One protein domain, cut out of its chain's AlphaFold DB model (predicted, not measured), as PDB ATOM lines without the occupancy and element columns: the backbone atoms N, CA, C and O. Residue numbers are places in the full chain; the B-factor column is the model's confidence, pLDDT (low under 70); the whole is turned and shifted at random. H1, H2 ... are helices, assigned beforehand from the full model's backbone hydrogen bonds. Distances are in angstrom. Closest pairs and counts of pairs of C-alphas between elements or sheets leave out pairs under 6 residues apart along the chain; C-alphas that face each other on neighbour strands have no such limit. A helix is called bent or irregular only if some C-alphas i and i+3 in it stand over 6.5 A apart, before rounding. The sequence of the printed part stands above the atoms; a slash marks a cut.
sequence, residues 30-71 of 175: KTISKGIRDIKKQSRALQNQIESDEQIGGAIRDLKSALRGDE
ATOM      1  N   LYS A  30     -73.865   8.066   5.675       96.44
ATOM      2  CA  LYS A  30     -74.344   8.833   4.505       96.44
ATOM      3  C   LYS A  30     -75.011   7.936   3.461       96.44
ATOM      4  O   LYS A  30     -76.098   8.279   2.995       96.44
ATOM      5  N   THR A  31     -74.416   6.789   3.130       97.00
ATOM      6  CA  THR A  31     -74.983   5.832   2.161       97.00
ATOM      7  C   THR A  31     -76.318   5.267   2.648       97.00
ATOM      8  O   THR A  31     -77.315   5.342   1.930       97.00
ATOM      9  N   ILE A  32     -76.376   4.796   3.900       97.25
ATOM     10  CA  ILE A  32     -77.607   4.286   4.528       97.25
ATOM     11  C   ILE A  32     -78.680   5.386   4.593       97.25
ATOM     12  O   ILE A  32     -79.823   5.163   4.199       97.25
ATOM     13  N   SER A  33     -78.314   6.603   5.009       95.25
ATOM     14  CA  SER A  33     -79.238   7.746   5.080       95.25
ATOM     15  C   SER A  33     -79.791   8.139   3.713       95.25
ATOM     16  O   SER A  33     -80.959   8.521   3.612       95.25
ATOM     17  N   LYS A  34     -78.978   8.044   2.652       97.00
ATOM     18  CA  LYS A  34     -79.443   8.277   1.284       97.00
ATOM     19  C   LYS A  34     -80.431   7.194   0.849       97.00
ATOM     20  O   LYS A  34     -81.512   7.557   0.401       97.00
ATOM     21  N   GLY A  35     -80.136   5.916   1.096       97.25
ATOM     22  CA  GLY A  35     -81.079   4.817   0.861       97.25
ATOM     23  C   GLY A  35     -82.420   5.029   1.575       97.25
ATOM     24  O   GLY A  35     -83.466   5.034   0.935       97.25
ATOM     25  N   ILE A  36     -82.403   5.328   2.879       97.44
ATOM     26  CA  ILE A  36     -83.617   5.623   3.665       97.44
ATOM     27  C   ILE A  36     -84.378   6.837   3.102       97.44
ATOM     28  O   ILE A  36     -85.610   6.832   3.054       97.44
ATOM     29  N   ARG A  37     -83.675   7.889   2.664       97.12
ATOM     30  CA  ARG A  37     -84.298   9.080   2.064       97.12
ATOM     31  C   ARG A  37     -84.932   8.781   0.706       97.12
ATOM     32  O   ARG A  37     -86.021   9.292   0.444       97.12
ATOM     33  N   ASP A  38     -84.286   7.971  -0.124       97.06
ATOM     34  CA  ASP A  38     -84.793   7.592  -1.441       97.06
ATOM     35  C   ASP A  38     -86.009   6.656  -1.302       97.06
ATOM     36  O   ASP A  38     -87.052   6.949  -1.889       97.06
ATOM     37  N   ILE A  39     -85.958   5.662  -0.399       97.44
ATOM     38  CA  ILE A  39     -87.121   4.840  -0.009       97.44
ATOM     39  C   ILE A  39     -88.266   5.741   0.468       97.44
ATOM     40  O   ILE A  39     -89.370   5.667  -0.061       97.44
ATOM     41  N   LYS A  40     -88.013   6.670   1.402       96.44
ATOM     42  CA  LYS A  40     -89.037   7.603   1.905       96.44
ATOM     43  C   LYS A  40     -89.626   8.490   0.802       96.44
ATOM     44  O   LYS A  40     -90.799   8.851   0.883       96.44
ATOM     45  N   LYS A  41     -88.847   8.855  -0.223       96.25
ATOM     46  CA  LYS A  41     -89.337   9.591  -1.399       96.25
ATOM     47  C   LYS A  41     -90.238   8.706  -2.264       96.25
ATOM     48  O   LYS A  41     -91.312   9.159  -2.649       96.25
ATOM     49  N   GLN A  42     -89.843   7.460  -2.521       96.50
ATOM     50  CA  GLN A  42     -90.640   6.493  -3.283       96.50
ATOM     51  C   GLN A  42     -91.940   6.129  -2.554       96.50
ATOM     52  O   GLN A  42     -93.005   6.234  -3.151       96.50
ATOM     53  N   SER A  43     -91.901   5.830  -1.251       94.81
ATOM     54  CA  SER A  43     -93.104   5.584  -0.442       94.81
ATOM     55  C   SER A  43     -94.066   6.774  -0.449       94.81
ATOM     56  O   SER A  43     -95.273   6.573  -0.489       94.81
ATOM     57  N   ARG A  44     -93.558   8.018  -0.450       94.31
ATOM     58  CA  ARG A  44     -94.401   9.217  -0.606       94.31
ATOM     59  C   ARG A  44     -94.997   9.341  -2.006       94.31
ATOM     60  O   ARG A  44     -96.156   9.709  -2.112       94.31
ATOM     61  N   ALA A  45     -94.241   9.040  -3.060       92.88
ATOM     62  CA  ALA A  45     -94.767   9.054  -4.425       92.88
ATOM     63  C   ALA A  45     -95.885   8.011  -4.602       92.88
ATOM     64  O   ALA A  45     -96.948   8.353  -5.108       92.88
ATOM     65  N   LEU A  46     -95.684   6.791  -4.090       92.56
ATOM     66  CA  LEU A  46     -96.708   5.744  -4.059       92.56
ATOM     67  C   LEU A  46     -97.925   6.172  -3.229       92.56
ATOM     68  O   LEU A  46     -99.041   6.089  -3.723       92.56
ATOM     69  N   GLN A  47     -97.728   6.692  -2.012       90.06
ATOM     70  CA  GLN A  47     -98.827   7.184  -1.175       90.06
ATOM     71  C   GLN A  47     -99.637   8.283  -1.874       90.06
ATOM     72  O   GLN A  47    -100.861   8.237  -1.839       90.06
ATOM     73  N   ASN A  48     -98.966   9.237  -2.527       91.00
ATOM     74  CA  ASN A  48     -99.623  10.305  -3.276       91.00
ATOM     75  C   ASN A  48    -100.381   9.757  -4.493       91.00
ATOM     76  O   ASN A  48    -101.481  10.218  -4.763       91.00
ATOM     77  N   GLN A  49     -99.818   8.790  -5.222       88.31
ATOM     78  CA  GLN A  49    -100.474   8.172  -6.376       88.31
ATOM     79  C   GLN A  49    -101.707   7.365  -5.952       88.31
ATOM     80  O   GLN A  49    -102.744   7.468  -6.592       88.31
ATOM     81  N   ILE A  50    -101.618   6.641  -4.835       88.56
ATOM     82  CA  ILE A  50    -102.729   5.886  -4.246       88.56
ATOM     83  C   ILE A  50    -103.814   6.821  -3.686       88.56
ATOM     84  O   ILE A  50    -104.990   6.532  -3.833       88.56
ATOM     85  N   GLU A  51    -103.448   7.946  -3.063       83.31
ATOM     86  CA  GLU A  51    -104.409   8.943  -2.556       83.31
ATOM     87  C   GLU A  51    -104.997   9.826  -3.678       83.31
ATOM     88  O   GLU A  51    -106.055  10.419  -3.492       83.31
ATOM     89  N   SER A  52    -104.348   9.878  -4.851       80.88
ATOM     90  CA  SER A  52    -104.880  10.510  -6.074       80.88
ATOM     91  C   SER A  52    -105.771   9.575  -6.899       80.88
ATOM     92  O   SER A  52    -106.559  10.053  -7.710       80.88
ATOM     93  N   ASP A  53    -105.642   8.258  -6.723       83.31
ATOM     94  CA  ASP A  53    -106.578   7.272  -7.263       83.31
ATOM     95  C   ASP A  53    -107.792   7.194  -6.332       83.31
ATOM     96  O   ASP A  53    -107.739   6.608  -5.251       83.31
ATOM     97  N   GLU A  54    -108.890   7.824  -6.740       77.38
ATOM     98  CA  GLU A  54    -110.076   8.037  -5.906       77.38
ATOM     99  C   GLU A  54    -110.682   6.724  -5.366       77.38
ATOM    100  O   GLU A  54    -111.214   6.702  -4.255       77.38
ATOM    101  N   GLN A  55    -110.523   5.605  -6.087       76.12
ATOM    102  CA  GLN A  55    -111.018   4.293  -5.651       76.12
ATOM    103  C   GLN A  55    -110.149   3.681  -4.542       76.12
ATOM    104  O   GLN A  55    -110.668   3.180  -3.542       76.12
ATOM    105  N   ILE A  56    -108.822   3.727  -4.694       81.19
ATOM    106  CA  ILE A  56    -107.886   3.105  -3.742       81.19
ATOM    107  C   ILE A  56    -107.656   4.027  -2.534       81.19
ATOM    108  O   ILE A  56    -107.631   3.567  -1.388       81.19
ATOM    109  N   GLY A  57    -107.557   5.335  -2.769       84.31
ATOM    110  CA  GLY A  57    -107.452   6.367  -1.744       84.31
ATOM    111  C   GLY A  57    -108.663   6.385  -0.815       84.31
ATOM    112  O   GLY A  57    -108.481   6.432   0.403       84.31
ATOM    113  N   GLY A  58    -109.878   6.255  -1.364       84.19
ATOM    114  CA  GLY A  58    -111.114   6.107  -0.588       84.19
ATOM    115  C   GLY A  58    -111.077   4.888   0.338       84.19
ATOM    116  O   GLY A  58    -111.188   5.035   1.553       84.19
ATOM    117  N   ALA A  59    -110.792   3.701  -0.207       84.31
ATOM    118  CA  ALA A  59    -110.719   2.469   0.583       84.31
ATOM    119  C   ALA A  59    -109.674   2.541   1.716       84.31
ATOM    120  O   ALA A  59    -109.952   2.147   2.851       84.31
ATOM    121  N   ILE A  60    -108.481   3.090   1.453       86.44
ATOM    122  CA  ILE A  60    -107.466   3.294   2.500       86.44
ATOM    123  C   ILE A  60    -107.928   4.335   3.524       86.44
ATOM    124  O   ILE A  60    -107.636   4.181   4.713       86.44
ATOM    125  N   ARG A  61    -108.653   5.381   3.111       86.50
ATOM    126  CA  ARG A  61    -109.189   6.395   4.025       86.50
ATOM    127  C   ARG A  61    -110.216   5.803   4.984       86.50
ATOM    128  O   ARG A  61    -110.124   6.086   6.178       86.50
ATOM    129  N   ASP A  62    -111.105   4.951   4.488       85.69
ATOM    130  CA  ASP A  62    -112.140   4.288   5.282       85.69
ATOM    131  C   ASP A  62    -111.532   3.279   6.261       85.69
ATOM    132  O   ASP A  62    -111.802   3.355   7.463       85.69
ATOM    133  N   LEU A  63    -110.604   2.428   5.799       86.44
ATOM    134  CA  LEU A  63    -109.810   1.555   6.677       86.44
ATOM    135  C   LEU A  63    -109.093   2.368   7.762       86.44
ATOM    136  O   LEU A  63    -109.108   2.004   8.936       86.44
ATOM    137  N   LYS A  64    -108.483   3.497   7.388       89.50
ATOM    138  CA  LYS A  64    -107.769   4.379   8.316       89.50
ATOM    139  C   LYS A  64    -108.704   5.087   9.294       89.50
ATOM    140  O   LYS A  64    -108.246   5.400  10.388       89.50
ATOM    141  N   SER A  65    -109.964   5.335   8.930       88.19
ATOM    142  CA  SER A  65    -110.983   5.915   9.814       88.19
ATOM    143  C   SER A  65    -111.480   4.882  10.825       88.19
ATOM    144  O   SER A  65    -111.424   5.138  12.027       88.19
ATOM    145  N   ALA A  66    -111.832   3.678  10.356       86.12
ATOM    146  CA  ALA A  66    -112.214   2.551  11.205       86.12
ATOM    147  C   ALA A  66    -111.099   2.184  12.204       86.12
ATOM    148  O   ALA A  66    -111.356   1.990  13.389       86.12
ATOM    149  N   LEU A  67    -109.835   2.182  11.761       85.81
ATOM    150  CA  LEU A  67    -108.683   1.914  12.630       85.81
ATOM    151  C   LEU A  67    -108.291   3.100  13.533       85.81
ATOM    152  O   LEU A  67    -107.552   2.908  14.497       85.81
ATOM    153  N   ARG A  68    -108.753   4.329  13.242       88.06
ATOM    154  CA  ARG A  68    -108.584   5.479  14.152       88.06
ATOM    155  C   ARG A  68    -109.591   5.452  15.303       88.06
ATOM    156  O   ARG A  68    -109.360   6.159  16.279       88.06
ATOM    157  N   GLY A  69    -110.665   4.665  15.190       70.62
ATOM    158  CA  GLY A  69    -111.738   4.596  16.184       70.62
ATOM    159  C   GLY A  69    -112.523   5.903  16.327       70.62
ATOM    160  O   GLY A  69    -113.084   6.154  17.389       70.62
ATOM    161  N   ASP A  70    -112.521   6.750  15.293       62.91
ATOM    162  CA  ASP A  70    -113.196   8.050  15.306       62.91
ATOM    163  C   ASP A  70    -114.546   7.932  14.586       62.91
ATOM    164  O   ASP A  70    -114.715   8.310  13.423       62.91
ATOM    165  N   GLU A  71    -115.505   7.342  15.300       60.31
ATOM    166  CA  GLU A  71    -116.930   7.483  15.018       60.31
ATOM    167  C   GLU A  71    -117.254   8.986  15.070       60.31
ATOM    168  O   GLU A  71    -117.309   9.569  16.153       60.31
TER     169      GLU A  71
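This is residues 30 to 71 of the 175 residues of the protein "Twin-arginine translocase TatA/TatE family subunit" of Deltaproteobacteria bacterium (UniProt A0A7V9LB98). Two helices make an L: the long helix H1 forms the longer limb, and the shorter helix H2 turns off from its last residues at nearly a right angle. The helices meet at the corner alone, residues 30 to 46 of H1 and 62 to 66 of H2 stand free, and a short tail, residues 67 to 71, sticks out beyond H2. The printed part has 42 residues with two named helices, H1 then H2, and no named strand; its class is all helix. It is only just extended, close to loose, with a radius of gyration of the C-alphas of 14.1 A, and flat, spanning 44 by 22 by 8 A.

H1, residues 30 to 52, is the longest helix. H2, residues 54 to 66, follows after a tight link of one residue, Asp 53. The two touch only at the corner by their link, with 4 pairs of C-alphas within 8 A. The closest C-alphas are those of Glu 51 and Gly 57, 4.1 A apart. H1 touches H2 with residues 50 to 51 alone, and H2 touches H1 with residues 56 to 58 alone. Their lines are about perpendicular, at 77 degrees, and their centres are 20.5 A apart. In H1 and H2 every O i to N i+4 pair is within hydrogen-bond range.

H1 has 23 residues and measures 32.4 A from C-alpha 30 at (-74.344, 8.833, 4.505) to C-alpha 52 at (-104.880, 10.510, -6.074). H2 has 13 residues and measures 18.1 A from its first to its last C-alpha, ending with C-alpha 66 at (-112.214, 2.551, 11.205). Neither helix is bent.

The two C-alphas farthest apart are those of Thr 31 and Glu 71, at 43.9 A. The printed part has no cut. The mean pLDDT of the printed part is 88.2, and residues 70 to 71 are under 70.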